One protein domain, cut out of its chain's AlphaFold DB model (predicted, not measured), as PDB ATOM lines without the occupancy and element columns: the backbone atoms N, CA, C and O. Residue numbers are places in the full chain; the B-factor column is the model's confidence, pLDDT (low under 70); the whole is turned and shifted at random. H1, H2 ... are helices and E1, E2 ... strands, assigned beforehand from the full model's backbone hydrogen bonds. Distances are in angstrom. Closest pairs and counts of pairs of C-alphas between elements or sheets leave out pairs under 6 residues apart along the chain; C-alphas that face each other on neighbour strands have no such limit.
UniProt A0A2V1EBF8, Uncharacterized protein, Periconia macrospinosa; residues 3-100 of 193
ATOM      1  N   GLN A   3     -22.766 -24.363  31.608       75.56
ATOM      2  CA  GLN A   3     -23.142 -25.169  30.438       75.56
ATOM      3  C   GLN A   3     -24.425 -24.670  29.750       75.56
ATOM      4  O   GLN A   3     -24.454 -24.538  28.535       75.56
ATOM      5  N   ALA A   4     -25.457 -24.286  30.507       79.31
ATOM      6  CA  ALA A   4     -26.699 -23.768  29.922       79.31
ATOM      7  C   ALA A   4     -26.495 -22.463  29.125       79.31
ATOM      8  O   ALA A   4     -27.124 -22.263  28.090       79.31
ATOM      9  N   VAL A   5     -25.600 -21.582  29.589       83.44
ATOM     10  CA  VAL A   5     -25.229 -20.355  28.864       83.44
ATOM     11  C   VAL A   5     -24.419 -20.704  27.614       83.44
ATOM     12  O   VAL A   5     -24.676 -20.164  26.542       83.44
ATOM     13  N   TRP A   6     -23.481 -21.645  27.740       82.75
ATOM     14  CA  TRP A   6     -22.670 -22.135  26.626       82.75
ATOM     15  C   TRP A   6     -23.531 -22.710  25.493       82.75
ATOM     16  O   TRP A   6     -23.314 -22.332  24.340       82.75
ATOM     17  N   ILE A   7     -24.526 -23.540  25.835       84.50
ATOM     18  CA  ILE A   7     -25.478 -24.132  24.885       84.50
ATOM     19  C   ILE A   7     -26.297 -23.022  24.230       84.50
ATOM     20  O   ILE A   7     -26.279 -22.901  23.014       84.50
ATOM     21  N   LYS A   8     -26.929 -22.135  25.011       87.56
ATOM     22  CA  LYS A   8     -27.771 -21.052  24.464       87.56
ATOM     23  C   LYS A   8     -27.050 -20.151  23.462       87.56
ATOM     24  O   LYS A   8     -27.674 -19.695  22.511       87.56
ATOM     25  N   ASN A   9     -25.762 -19.896  23.672       89.19
ATOM     26  CA  ASN A   9     -24.979 -19.059  22.766       89.19
ATOM     27  C   ASN A   9     -24.613 -19.775  21.459       89.19
ATOM     28  O   ASN A   9     -24.303 -19.107  20.477       89.19
ATOM     29  N   ARG A  10     -24.633 -21.111  21.441       88.88
ATOM     30  CA  ARG A  10     -24.307 -21.927  20.265       88.88
ATOM     31  C   ARG A  10     -25.549 -22.455  19.568       88.88
ATOM     32  O   ARG A  10     -25.519 -22.617  18.368       88.88
ATOM     33  N   THR A  11     -26.668 -22.649  20.254       86.94
ATOM     34  CA  THR A  11     -27.915 -23.074  19.612       86.94
ATOM     35  C   THR A  11     -28.508 -21.942  18.754       86.94
ATOM     36  O   THR A  11     -28.470 -20.776  19.163       86.94
ATOM     37  N   PRO A  12     -29.113 -22.250  17.591       88.00
ATOM     38  CA  PRO A  12     -29.859 -21.272  16.807       88.00
ATOM     39  C   PRO A  12     -30.923 -20.560  17.653       88.00
ATOM     40  O   PRO A  12     -31.744 -21.196  18.319       88.00
ATOM     41  N   HIS A  13     -30.920 -19.227  17.626       86.19
ATOM     42  CA  HIS A  13     -31.830 -18.421  18.439       86.19
ATOM     43  C   HIS A  13     -32.996 -17.878  17.607       86.19
ATOM     44  O   HIS A  13     -32.816 -17.435  16.474       86.19
ATOM     45  N   LYS A  14     -34.206 -17.829  18.186       86.50
ATOM     46  CA  LYS A  14     -35.418 -17.367  17.478       86.50
ATOM     47  C   LYS A  14     -35.316 -15.934  16.940       86.50
ATOM     48  O   LYS A  14     -35.949 -15.631  15.939       86.50
ATOM     49  N   ALA A  15     -34.548 -15.078  17.608       84.44
ATOM     50  CA  ALA A  15     -34.325 -13.691  17.190       84.44
ATOM     51  C   ALA A  15     -33.392 -13.556  15.971       84.44
ATOM     52  O   ALA A  15     -33.325 -12.491  15.379       84.44
ATOM     53  N   LEU A  16     -32.667 -14.621  15.612       84.19
ATOM     54  CA  LEU A  16     -31.675 -14.640  14.532       84.19
ATOM     55  C   LEU A  16     -32.092 -15.564  13.380       84.19
ATOM     56  O   LEU A  16     -31.255 -15.975  12.579       84.19
ATOM     57  N   LYS A  17     -33.383 -15.907  13.297       80.75
ATOM     58  CA  LYS A  17     -33.916 -16.834  12.286       80.75
ATOM     59  C   LYS A  17     -33.612 -16.391  10.861       80.75
ATOM     60  O   LYS A  17     -33.272 -17.234  10.040       80.75
ATOM     61  N   ASP A  18     -33.684 -15.090  10.603       85.50
ATOM     62  CA  ASP A  18     -33.505 -14.530   9.261       85.50
ATOM     63  C   ASP A  18     -32.041 -14.591   8.803       85.50
ATOM     64  O   ASP A  18     -31.757 -14.736   7.620       85.50
ATOM     65  N   ILE A  19     -31.107 -14.522   9.754       84.25
ATOM     66  CA  ILE A  19     -29.660 -14.508   9.500       84.25
ATOM     67  C   ILE A  19     -29.085 -15.940   9.514       84.25
ATOM     68  O   ILE A  19     -27.977 -16.153   9.031       84.25
ATOM     69  N   GLN A  20     -29.828 -16.920  10.053       83.00
ATOM     70  CA  GLN A  20     -29.430 -18.331  10.209       83.00
ATOM     71  C   GLN A  20     -28.063 -18.527  10.889       83.00
ATOM     72  O   GLN A  20     -27.365 -19.503  10.632       83.00
ATOM     73  N   LYS A  21     -27.688 -17.605  11.782       87.75
ATOM     74  CA  LYS A  21     -26.442 -17.659  12.553       87.75
ATOM     75  C   LYS A  21     -26.715 -17.819  14.038       87.75
ATOM     76  O   LYS A  21     -27.717 -17.338  14.575       87.75
ATOM     77  N   THR A  22     -25.789 -18.476  14.712       91.19
ATOM     78  CA  THR A  22     -25.778 -18.618  16.165       91.19
ATOM     79  C   THR A  22     -25.235 -17.336  16.809       91.19
ATOM     80  O   THR A  22     -24.425 -16.629  16.200       91.19
ATOM     81  N   PRO A  23     -25.633 -16.996  18.049       91.50
ATOM     82  CA  PRO A  23     -25.038 -15.862  18.760       91.50
ATOM     83  C   PRO A  23     -23.501 -15.930  18.830       91.50
ATOM     84  O   PRO A  23     -22.827 -14.907  18.742       91.50
ATOM     85  N   TYR A  24     -22.941 -17.138  18.943       89.25
ATOM     86  CA  TYR A  24     -21.502 -17.386  18.930       89.25
ATOM     87  C   TYR A  24     -20.845 -17.008  17.592       89.25
ATOM     88  O   TYR A  24     -19.802 -16.353  17.597       89.25
ATOM     89  N   GLU A  25     -21.460 -17.368  16.465       92.00
ATOM     90  CA  GLU A  25     -20.974 -17.018  15.120       92.00
ATOM     91  C   GLU A  25     -21.015 -15.519  14.853       92.00
ATOM     92  O   GLU A  25     -20.134 -14.998  14.178       92.00
ATOM     93  N   LEU A  26     -22.015 -14.809  15.380       90.69
ATOM     94  CA  LEU A  26     -22.103 -13.357  15.208       90.69
ATOM     95  C   LEU A  26     -20.949 -12.618  15.885       90.69
ATOM     96  O   LEU A  26     -20.506 -11.593  15.377       90.69
ATOM     97  N   ILE A  27     -20.475 -13.130  17.021       90.81
ATOM     98  CA  ILE A  27     -19.400 -12.502  17.797       90.81
ATOM     99  C   ILE A  27     -18.025 -12.939  17.288       90.81
ATOM    100  O   ILE A  27     -17.130 -12.111  17.164       90.81
ATOM    101  N   ASN A  28     -17.846 -14.232  17.003       90.12
ATOM    102  CA  ASN A  28     -16.526 -14.796  16.701       90.12
ATOM    103  C   ASN A  28     -16.271 -15.003  15.203       90.12
ATOM    104  O   ASN A  28     -15.138 -15.275  14.820       90.12
ATOM    105  N   GLY A  29     -17.299 -14.924  14.352       90.06
ATOM    106  CA  GLY A  29     -17.183 -15.149  12.906       90.06
ATOM    107  C   GLY A  29     -16.905 -16.600  12.497       90.06
ATOM    108  O   GLY A  29     -16.724 -16.870  11.313       90.06
ATOM    109  N   VAL A  30     -16.878 -17.534  13.452       91.00
ATOM    110  CA  VAL A  30     -16.568 -18.956  13.246       91.00
ATOM    111  C   VAL A  30     -17.725 -19.808  13.756       91.00
ATOM    112  O   VAL A  30     -18.336 -19.477  14.778       91.00
ATOM    113  N   ALA A  31     -18.007 -20.905  13.050       87.38
ATOM    114  CA  ALA A  31     -19.005 -21.885  13.463       87.38
ATOM    115  C   ALA A  31     -18.679 -22.448  14.859       87.38
ATOM    116  O   ALA A  31     -17.507 -22.680  15.176       87.38
ATOM    117  N   PRO A  32     -19.683 -22.661  15.725       86.19
ATOM    118  CA  PRO A  32     -19.440 -23.209  17.042       86.19
ATOM    119  C   PRO A  32     -19.028 -24.678  16.940       86.19
ATOM    120  O   PRO A  32     -19.654 -25.474  16.244       86.19
ATOM    121  N   ASP A  33     -17.995 -25.045  17.690       83.31
ATOM    122  CA  ASP A  33     -17.620 -26.443  17.872       83.31
ATOM    123  C   ASP A  33     -18.582 -27.128  18.859       83.31
ATOM    124  O   ASP A  33     -18.671 -26.740  20.030       83.31
ATOM    125  N   TYR A  34     -19.293 -28.151  18.377       77.31
ATOM    126  CA  TYR A  34     -20.189 -29.006  19.166       77.31
ATOM    127  C   TYR A  34     -19.545 -30.325  19.591       77.31
ATOM    128  O   TYR A  34     -20.203 -31.142  20.224       77.31
ATOM    129  N   SER A  35     -18.264 -30.552  19.296       72.00
ATOM    130  CA  SER A  35     -17.580 -31.809  19.644       72.00
ATOM    131  C   SER A  35     -17.580 -32.087  21.151       72.00
ATOM    132  O   SER A  35     -17.444 -33.231  21.577       72.00
ATOM    133  N   LYS A  36     -17.729 -31.035  21.966       69.31
ATOM    134  CA  LYS A  36     -17.817 -31.107  23.431       69.31
ATOM    135  C   LYS A  36     -19.254 -31.139  23.962       69.31
ATOM    136  O   LYS A  36     -19.433 -31.181  25.179       69.31
ATOM    137  N   ASP A  37     -20.258 -31.075  23.089       76.19
ATOM    138  CA  ASP A  37     -21.650 -31.183  23.505       76.19
ATOM    139  C   ASP A  37     -21.985 -32.657  23.758       76.19
ATOM    140  O   ASP A  37     -21.774 -33.535  22.916       76.19
ATOM    141  N   MET A  38     -22.434 -32.936  24.974       79.25
ATOM    142  CA  MET A  38     -22.661 -34.290  25.467       79.25
ATOM    143  C   MET A  38     -24.120 -34.415  25.867       79.25
ATOM    144  O   MET A  38     -24.646 -33.569  26.599       79.25
ATOM    145  N   ALA A  39     -24.767 -35.482  25.401       81.81
ATOM    146  CA  ALA A  39     -26.147 -35.748  25.771       81.81
ATOM    147  C   ALA A  39     -26.227 -36.076  27.268       81.81
ATOM    148  O   ALA A  39     -25.438 -36.859  27.802       81.81
ATOM    149  N   TYR A  40     -27.187 -35.464  27.961       83.69
ATOM    150  CA  TYR A  40     -27.471 -35.808  29.350       83.69
ATOM    151  C   TYR A  40     -27.843 -37.291  29.448       83.69
ATOM    152  O   TYR A  40     -28.659 -37.771  28.667       83.69
ATOM    153  N   GLY A  41     -27.246 -38.015  30.393       83.56
ATOM    154  CA  GLY A  41     -27.470 -39.452  30.546       83.56
ATOM    155  C   GLY A  41     -26.739 -40.330  29.526       83.56
ATOM    156  O   GLY A  41     -26.950 -41.539  29.542       83.56
ATOM    157  N   ALA A  42     -25.869 -39.767  28.676       87.06
ATOM    158  CA  ALA A  42     -25.010 -40.548  27.787       87.06
ATOM    159  C   ALA A  42     -24.071 -41.472  28.575       87.06
ATOM    160  O   ALA A  42     -23.629 -41.133  29.679       87.06
ATOM    161  N   ARG A  43     -23.728 -42.625  27.998       88.44
ATOM    162  CA  ARG A  43     -22.772 -43.571  28.576       88.44
ATOM    163  C   ARG A  43     -21.362 -43.006  28.495       88.44
ATOM    164  O   ARG A  43     -20.918 -42.491  27.472       88.44
ATOM    165  N   VAL A  44     -20.638 -43.119  29.598       89.19
ATOM    166  CA  VAL A  44     -19.296 -42.575  29.754       89.19
ATOM    167  C   VAL A  44     -18.349 -43.649  30.253       89.19
ATOM    168  O   VAL A  44     -18.596 -44.295  31.266       89.19
ATOM    169  N   TYR A  45     -17.224 -43.795  29.565       89.88
ATOM    170  CA  TYR A  45     -16.118 -44.661  29.942       89.88
ATOM    171  C   TYR A  45     -14.995 -43.805  30.527       89.88
ATOM    172  O   TYR A  45     -14.213 -43.173  29.808       89.88
ATOM    173  N   ALA A  46     -14.932 -43.767  31.853       88.69
ATOM    174  CA  ALA A  46     -13.925 -43.045  32.610       88.69
ATOM    175  C   ALA A  46     -12.631 -43.854  32.672       88.69
ATOM    176  O   ALA A  46     -12.637 -44.990  33.138       88.69
ATOM    177  N   THR A  47     -11.510 -43.288  32.225       88.25
ATOM    178  CA  THR A  47     -10.234 -44.019  32.259       88.25
ATOM    179  C   THR A  47      -9.742 -44.144  33.700       88.25
ATOM    180  O   THR A  47      -9.614 -43.143  34.405       88.25
ATOM    181  N   ILE A  48      -9.450 -45.369  34.138       85.31
ATOM    182  CA  ILE A  48      -8.890 -45.624  35.468       85.31
ATOM    183  C   ILE A  48      -7.398 -45.268  35.415       85.31
ATOM    184  O   ILE A  48      -6.713 -45.724  34.495       85.31
ATOM    185  N   PRO A  49      -6.863 -44.459  36.347       84.19
ATOM    186  CA  PRO A  49      -5.440 -44.127  36.354       84.19
ATOM    187  C   PRO A  49      -4.591 -45.393  36.536       84.19
ATOM    188  O   PRO A  49      -5.030 -46.309  37.234       84.19
ATOM    189  N   PRO A  50      -3.379 -45.452  35.952       82.06
ATOM    190  CA  PRO A  50      -2.546 -46.658  35.952       82.06
ATOM    191  C   PRO A  50      -2.252 -47.182  37.363       82.06
ATOM    192  O   PRO A  50      -2.233 -48.388  37.564       82.06
ATOM    193  N   GLU A  51      -2.146 -46.296  38.356       84.06
ATOM    194  CA  GLU A  51      -1.954 -46.639  39.777       84.06
ATOM    195  C   GLU A  51      -3.068 -47.517  40.370       84.06
ATOM    196  O   GLU A  51      -2.857 -48.204  41.364       84.06
ATOM    197  N   LYS A  52      -4.274 -47.471  39.790       80.62
ATOM    198  CA  LYS A  52      -5.453 -48.227  40.241       80.62
ATOM    199  C   LYS A  52      -5.845 -49.340  39.273       80.62
ATOM    200  O   LYS A  52      -6.846 -50.017  39.504       80.62
ATOM    201  N   GLN A  53      -5.112 -49.499  38.174       79.50
ATOM    202  CA  GLN A  53      -5.349 -50.588  37.236       79.50
ATOM    203  C   GLN A  53      -4.818 -51.889  37.840       79.50
ATOM    204  O   GLN A  53      -3.762 -51.915  38.467       79.50
ATOM    205  N   GLY A  54      -5.556 -52.983  37.656       77.50
ATOM    206  CA  GLY A  54      -5.033 -54.300  38.002       77.50
ATOM    207  C   GLY A  54      -3.857 -54.665  37.094       77.50
ATOM    208  O   GLY A  54      -3.850 -54.319  35.915       77.50
ATOM    209  N   GLU A  55      -2.897 -55.421  37.621       75.25
ATOM    210  CA  GLU A  55      -1.702 -55.860  36.879       75.25
ATOM    211  C   GLU A  55      -2.030 -56.792  35.696       75.25
ATOM    212  O   GLU A  55      -1.231 -56.970  34.777       75.25
ATOM    213  N   LYS A  56      -3.221 -57.400  35.697       80.94
ATOM    214  CA  LYS A  56      -3.646 -58.363  34.675       80.94
ATOM    215  C   LYS A  56      -4.202 -57.659  33.438       80.94
ATOM    216  O   LYS A  56      -4.984 -56.719  33.543       80.94
ATOM    217  N   LEU A  57      -3.912 -58.206  32.255       77.12
ATOM    218  CA  LEU A  57      -4.390 -57.687  30.964       77.12
ATOM    219  C   LEU A  57      -5.925 -57.567  30.876       77.12
ATOM    220  O   LEU A  57      -6.430 -56.658  30.223       77.12
ATOM    221  N   HIS A  58      -6.649 -58.459  31.558       77.69
ATOM    222  CA  HIS A  58      -8.114 -58.481  31.607       77.69
ATOM    223  C   HIS A  58      -8.716 -57.581  32.692       77.69
ATOM    224  O   HIS A  58      -9.938 -57.538  32.834       77.69
ATOM    225  N   ALA A  59      -7.895 -56.878  33.477       79.56
ATOM    226  CA  ALA A  59      -8.414 -55.924  34.443       79.56
ATOM    227  C   ALA A  59      -9.129 -54.775  33.707       79.56
ATOM    228  O   ALA A  59      -8.629 -54.291  32.682       79.56
ATOM    229  N   PRO A  60     -10.290 -54.316  34.207       80.62
ATOM    230  CA  PRO A  60     -10.994 -53.197  33.603       80.62
ATOM    231  C   PRO A  60     -10.096 -51.957  33.631       80.62
ATOM    232  O   PRO A  60      -9.586 -51.557  34.675       80.62
ATOM    233  N   ARG A  61      -9.884 -51.352  32.458       84.69
ATOM    234  CA  ARG A  61      -9.085 -50.119  32.295       84.69
ATOM    235  C   ARG A  61      -9.933 -48.852  32.307       84.69
ATOM    236  O   ARG A  61      -9.397 -47.745  32.355       84.69
ATOM    237  N   ALA A  62     -11.247 -49.016  32.237       86.69
ATOM    238  CA  ALA A  62     -12.205 -47.938  32.311       86.69
ATOM    239  C   ALA A  62     -13.393 -48.358  33.172       86.69
ATOM    240  O   ALA A  62     -13.761 -49.531  33.212       86.69
ATOM    241  N   GLU A  63     -13.973 -47.379  33.846       87.81
ATOM    242  CA  GLU A  63     -15.194 -47.511  34.621       87.81
ATOM    243  C   GLU A  63     -16.358 -46.928  33.817       87.81
ATOM    244  O   GLU A  63     -16.236 -45.845  33.239       87.81
ATOM    245  N   LEU A  64     -17.474 -47.653  33.761       88.56
ATOM    246  CA  LEU A  64     -18.692 -47.166  33.125       88.56
ATOM    247  C   LEU A  64     -19.424 -46.202  34.066       88.56
ATOM    248  O   LEU A  64     -19.503 -46.423  35.272       88.56
ATOM    249  N   GLY A  65     -20.016 -45.155  33.517       90.12
ATOM    250  CA  GLY A  65     -20.984 -44.321  34.206       90.12
ATOM    251  C   GLY A  65     -21.860 -43.557  33.225       90.12
ATOM    252  O   GLY A  65     -21.781 -43.768  32.019       90.12
ATOM    253  N   TYR A  66     -22.684 -42.662  33.751       90.69
ATOM    254  CA  TYR A  66     -23.592 -41.825  32.978       90.69
ATOM    255  C   TYR A  66     -23.239 -40.352  33.143       90.69
ATOM    256  O   TYR A  66     -22.974 -39.891  34.256       90.69
ATOM    257  N   PHE A  67     -23.233 -39.612  32.039       90.31
ATOM    258  CA  PHE A  67     -22.952 -38.184  32.035       90.31
ATOM    259  C   PHE A  67     -24.071 -37.416  32.748       90.31
ATOM    260  O   PHE A  67     -25.240 -37.537  32.387       90.31
ATOM    261  N   LEU A  68     -23.708 -36.603  33.742       88.62
ATOM    262  CA  LEU A  68     -24.645 -35.711  34.427       88.62
ATOM    263  C   LEU A  68     -24.485 -34.276  33.933       88.62
ATOM    264  O   LEU A  68     -25.411 -33.675  33.406       88.62
ATOM    265  N   CYS A  69     -23.314 -33.683  34.136       85.62
ATOM    266  CA  CYS A  69     -23.089 -32.301  33.746       85.62
ATOM    267  C   CYS A  69     -21.608 -31.985  33.585       85.62
ATOM    268  O   CYS A  69     -20.732 -32.659  34.129       85.62
ATOM    269  N   SER A  70     -21.336 -30.914  32.851       85.25
ATOM    270  CA  SER A  70     -20.019 -30.304  32.768       85.25
ATOM    271  C   SER A  70     -19.925 -29.157  33.778       85.25
ATOM    272  O   SER A  70     -20.752 -28.238  33.810       85.25
ATOM    273  N   GLU A  71     -18.905 -29.220  34.633       84.31
ATOM    274  CA  GLU A  71     -18.544 -28.116  35.526       84.31
ATOM    275  C   GLU A  71     -17.695 -27.084  34.774       84.31
ATOM    276  O   GLU A  71     -17.938 -25.875  34.862       84.31
ATOM    277  N   SER A  72     -16.737 -27.581  33.988       79.69
ATOM    278  CA  SER A  72     -15.883 -26.818  33.079       79.69
ATOM    279  C   SER A  72     -15.709 -27.575  31.759       79.69
ATOM    280  O   SER A  72     -16.096 -28.736  31.649       79.69
ATOM    281  N   GLU A  73     -15.074 -26.951  30.765       75.50
ATOM    282  CA  GLU A  73     -14.831 -27.588  29.460       75.50
ATOM    283  C   GLU A  73     -14.056 -28.909  29.532       75.50
ATOM    284  O   GLU A  73     -14.123 -29.705  28.600       75.50
ATOM    285  N   THR A  74     -13.298 -29.129  30.607       81.19
ATOM    286  CA  THR A  74     -12.480 -30.329  30.805       81.19
ATOM    287  C   THR A  74     -12.968 -31.198  31.953       81.19
ATOM    288  O   THR A  74     -12.565 -32.349  32.041       81.19
ATOM    289  N   ILE A  75     -13.813 -30.671  32.841       86.81
ATOM    290  CA  ILE A  75     -14.254 -31.366  34.048       86.81
ATOM    291  C   ILE A  75     -15.731 -31.719  33.924       86.81
ATOM    292  O   ILE A  75     -16.598 -30.845  33.815       86.81
ATOM    293  N   MET A  76     -16.011 -33.015  34.024       88.25
ATOM    294  CA  MET A  76     -17.349 -33.583  33.951       88.25
ATOM    295  C   MET A  76     -17.708 -34.366  35.212       88.25
ATOM    296  O   MET A  76     -16.855 -34.944  35.891       88.25
ATOM    297  N   TRP A  77     -19.002 -34.380  35.507       90.25
ATOM    298  CA  TRP A  77     -19.617 -35.163  36.563       90.25
ATOM    299  C   TRP A  77     -20.279 -36.389  35.962       90.25
ATOM    300  O   TRP A  77     -21.098 -36.284  35.046       90.25
ATOM    301  N   ILE A  78     -19.918 -37.549  36.497       91.88
ATOM    302  CA  ILE A  78     -20.400 -38.843  36.029       91.88
ATOM    303  C   ILE A  78     -21.022 -39.590  37.196       91.88
ATOM    304  O   ILE A  78     -20.433 -39.682  38.276       91.88
ATOM    305  N   TRP A  79     -22.215 -40.127  36.976       91.38
ATOM    306  CA  TRP A  79     -22.874 -41.036  37.898       91.38
ATOM    307  C   TRP A  79     -22.410 -42.463  37.638       91.38
ATOM    308  O   TRP A  79     -22.590 -42.974  36.536       91.38
ATOM    309  N   ASN A  80     -21.847 -43.123  38.645       90.12
ATOM    310  CA  ASN A  80     -21.580 -44.551  38.560       90.12
ATOM    311  C   ASN A  80     -22.702 -45.330  39.282       90.12
ATOM    312  O   ASN A  80     -22.910 -45.102  40.482       90.12
ATOM    313  N   PRO A  81     -23.422 -46.231  38.584       86.31
ATOM    314  CA  PRO A  81     -24.529 -46.983  39.171       86.31
ATOM    315  C   PRO A  81     -24.061 -48.015  40.209       86.31
ATOM    316  O   PRO A  81     -24.713 -48.164  41.243       86.31
ATOM    317  N   ASP A  82     -22.914 -48.660  39.992       85.56
ATOM    318  CA  ASP A  82     -22.390 -49.724  40.861       85.56
ATOM    319  C   ASP A  82     -21.993 -49.185  42.243       85.56
ATOM    320  O   ASP A  82     -22.309 -49.759  43.284       85.56
ATOM    321  N   LYS A  83     -21.335 -48.024  42.257       85.81
ATOM    322  CA  LYS A  83     -20.881 -47.313  43.459       85.81
ATOM    323  C   LYS A  83     -21.951 -46.399  44.050       85.81
ATOM    324  O   LYS A  83     -21.727 -45.841  45.123       85.81
ATOM    325  N   LYS A  84     -23.075 -46.201  43.345       87.31
ATOM    326  CA  LYS A  84     -24.159 -45.267  43.700       87.31
ATOM    327  C   LYS A  84     -23.634 -43.880  44.085       87.31
ATOM    328  O   LYS A  84     -24.060 -43.287  45.078       87.31
ATOM    329  N   ARG A  85     -22.656 -43.376  43.328       89.94
ATOM    330  CA  ARG A  85     -21.973 -42.112  43.626       89.94
ATOM    331  C   ARG A  85     -21.633 -41.347  42.354       89.94
ATOM    332  O   ARG A  85     -21.185 -41.922  41.364       89.94
ATOM    333  N   ALA A  86     -21.761 -40.023  42.434       90.81
ATOM    334  CA  ALA A  86     -21.249 -39.110  41.425       90.81
ATOM    335  C   ALA A  86     -19.753 -38.827  41.651       90.81
ATOM    336  O   ALA A  86     -19.326 -38.518  42.769       90.81
ATOM    337  N   SER A  87     -18.964 -38.932  40.585       89.94
ATOM    338  CA  SER A  87     -17.524 -38.679  40.590       89.94
ATOM    339  C   SER A  87     -17.150 -37.627  39.552       89.94
ATOM    340  O   SER A  87     -17.752 -37.540  38.482       89.94
ATOM    341  N   ARG A  88     -16.132 -36.835  39.887       91.56
ATOM    342  CA  ARG A  88     -15.574 -35.795  39.023       91.56
ATOM    343  C   ARG A  88     -14.427 -36.366  38.201       91.56
ATOM    344  O   ARG A  88     -13.509 -36.951  38.775       91.56
ATOM    345  N   ILE A  89     -14.465 -36.178  36.885       88.56
ATOM    346  CA  ILE A  89     -13.517 -36.802  35.956       88.56
ATOM    347  C   ILE A  89     -13.090 -35.791  34.895       88.56
ATOM    348  O   ILE A  89     -13.873 -34.932  34.499       88.56
ATOM    349  N   THR A  90     -11.835 -35.888  34.463       85.62
ATOM    350  CA  THR A  90     -11.252 -35.008  33.438       85.62
ATOM    351  C   THR A  90     -11.151 -35.693  32.079       85.62
ATOM    352  O   THR A  90     -11.370 -35.080  31.041       85.62
ATOM    353  N   THR A  91     -10.825 -36.987  32.084       81.56
ATOM    354  CA  THR A  91     -10.578 -37.764  30.868       81.56
ATOM    355  C   THR A  91     -11.568 -38.909  30.794       81.56
ATOM    356  O   THR A  91     -11.450 -39.905  31.515       81.56
ATOM    357  N   ALA A  92     -12.546 -38.774  29.909       84.06
ATOM    358  CA  ALA A  92     -13.516 -39.820  29.659       84.06
ATOM    359  C   ALA A  92     -13.908 -39.860  28.185       84.06
ATOM    360  O   ALA A  92     -13.817 -38.860  27.474       84.06
ATOM    361  N   ARG A  93     -14.327 -41.041  27.733       85.75
ATOM    362  CA  ARG A  93     -14.922 -41.231  26.410       85.75
ATOM    363  C   ARG A  93     -16.425 -41.303  26.573       85.75
ATOM    364  O   ARG A  93     -16.896 -42.120  27.358       85.75
ATOM    365  N   VAL A  94     -17.147 -40.458  25.854       84.88
ATOM    366  CA  VAL A  94     -18.607 -40.393  25.925       84.88
ATOM    367  C   VAL A  94     -19.186 -40.990  24.657       84.88
ATOM    368  O   VAL A  94     -18.780 -40.627  23.555       84.88
ATOM    369  N   ASP A  95     -20.111 -41.924  24.829       84.25
ATOM    370  CA  ASP A  95     -20.909 -42.480  23.753       84.25
ATOM    371  C   ASP A  95     -22.273 -41.788  23.744       84.25
ATOM    372  O   ASP A  95     -23.163 -42.107  24.527       84.25
ATOM    373  N   ASN A  96     -22.426 -40.798  22.865       75.38
ATOM    374  CA  ASN A  96     -23.653 -40.006  22.747       75.38
ATOM    375  C   ASN A  96     -24.821 -40.778  22.105       75.38
ATOM    376  O   ASN A  96     -25.937 -40.264  22.089       75.38
ATOM    377  N   ARG A  97     -24.587 -41.974  21.541       68.69
ATOM    378  CA  ARG A  97     -25.649 -42.804  20.942       68.69
ATOM    379  C   ARG A  97     -26.329 -43.710  21.957       68.69
ATOM    380  O   ARG A  97     -27.335 -44.326  21.624       68.69
ATOM    381  N   ALA A  98     -25.749 -43.804  23.146       66.31
ATOM    382  CA  ALA A  98     -26.044 -44.842  24.100       66.31
ATOM    383  C   ALA A  98     -26.245 -44.223  25.491       66.31
ATOM    384  O   ALA A  98     -25.419 -43.432  25.939       66.31
ATOM    385  N   GLY A  99     -27.337 -44.545  26.180       66.81
ATOM    386  CA  GLY A  99     -27.782 -43.836  27.377       66.81
ATOM    387  C   GLY A  99     -28.424 -44.712  28.447       66.81
ATOM    388  O   GLY A  99     -28.236 -45.926  28.480       66.81
ATOM    389  N   PHE A 100     -29.142 -44.050  29.356       59.06
ATOM    390  CA  PHE A 100     -29.799 -44.649  30.524       59.06
ATOM    391  C   PHE A 100     -30.902 -45.658  30.161       59.06
ATOM    392  O   PHE A 100     -31.125 -46.598  30.916       59.06
TER     393      PHE A 100
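Overview. This is residues 3 to 100 of the 193 residues of an uncharacterized protein of Periconia macrospinosa (UniProt A0A2V1EBF8). Look first for a strongly twisted, curled sheet of five strands, E1 to E5, with a small head of two short helices, H1 and H2, set off from it at one end of a rod. At the other end the long loop of the hairpin E1 and E2 reaches outward, and its residues 54 to 59 stick out. The printed part has 98 residues, with named elements in the order H1, H2, E1, E2, E3, E4, E5; the sheet's order is E4 E3 E2 E1 E5, antiparallel throughout. The class is mixed, helices and strands, with 42 residues in named elements, under half. The whole is loose, with a radius of gyration of the C-alphas of 17.3 A and spans of 58 by 23 by 21 A.

Along the chain. Start with E2, residues 62 to 70, at C-alpha 62 (-12.205, -47.938, 32.311); it runs 19.3 A and bends by 75 degrees at residue 66. Beside it find E1, residues 43 to 47, 13.1 A, and E3, residues 76 to 80, 12.6 A. E4 is residues 85 to 89, 12.6 A, and E5, residues 92 to 95, 9.8 A, ends at C-alpha 95 (-20.909, -42.480, 23.753). H1, residues 3 to 10, begins at C-alpha 3 (-23.142, -25.169, 30.438) and is 10.7 A long; H2, residues 23 to 28, is 8.8 A.

Arrangement. In the sheet, E2's pairing is staggered: residues 62 to 66 pair with E1, residues 66 to 70 with E3. Check N 44 and O 65, 2.8 A, for E1 and E2, and N 68 and O 77, 2.9 A, for the hairpin E2 and E3. E1 to E4 form a meander, each strand the antiparallel neighbour of the one before; in the hairpin E3 and E4, N 87 and O 78 are 2.8 A apart. At the edge strand E5, N 45 and O 93 of E1 and E5 are 2.8 A apart. E4 and E5 meet only through their link. Neither helix is on the sheet; the closest C-alphas of H1 and E2, Gln 3 and Ser 70, are 6.4 A apart. H1 and H2 touch, with the C-alphas of Asn 9 and Pro 23 closest at 5.1 A, and are about perpendicular at 75 degrees. In H1 and H2 every O i to N i+4 pair is within hydrogen-bond range.

Size, cuts and confidence. The two farthest C-alphas, Asp 18 and Glu 55, are 59.0 A apart. The printed part has no cut. The links H1 to H2, H2 to E1 and E1 to E2 are long. The mean pLDDT of the printed part is 84.3; look for values under 70 at residue 36 and residues 97 to 100.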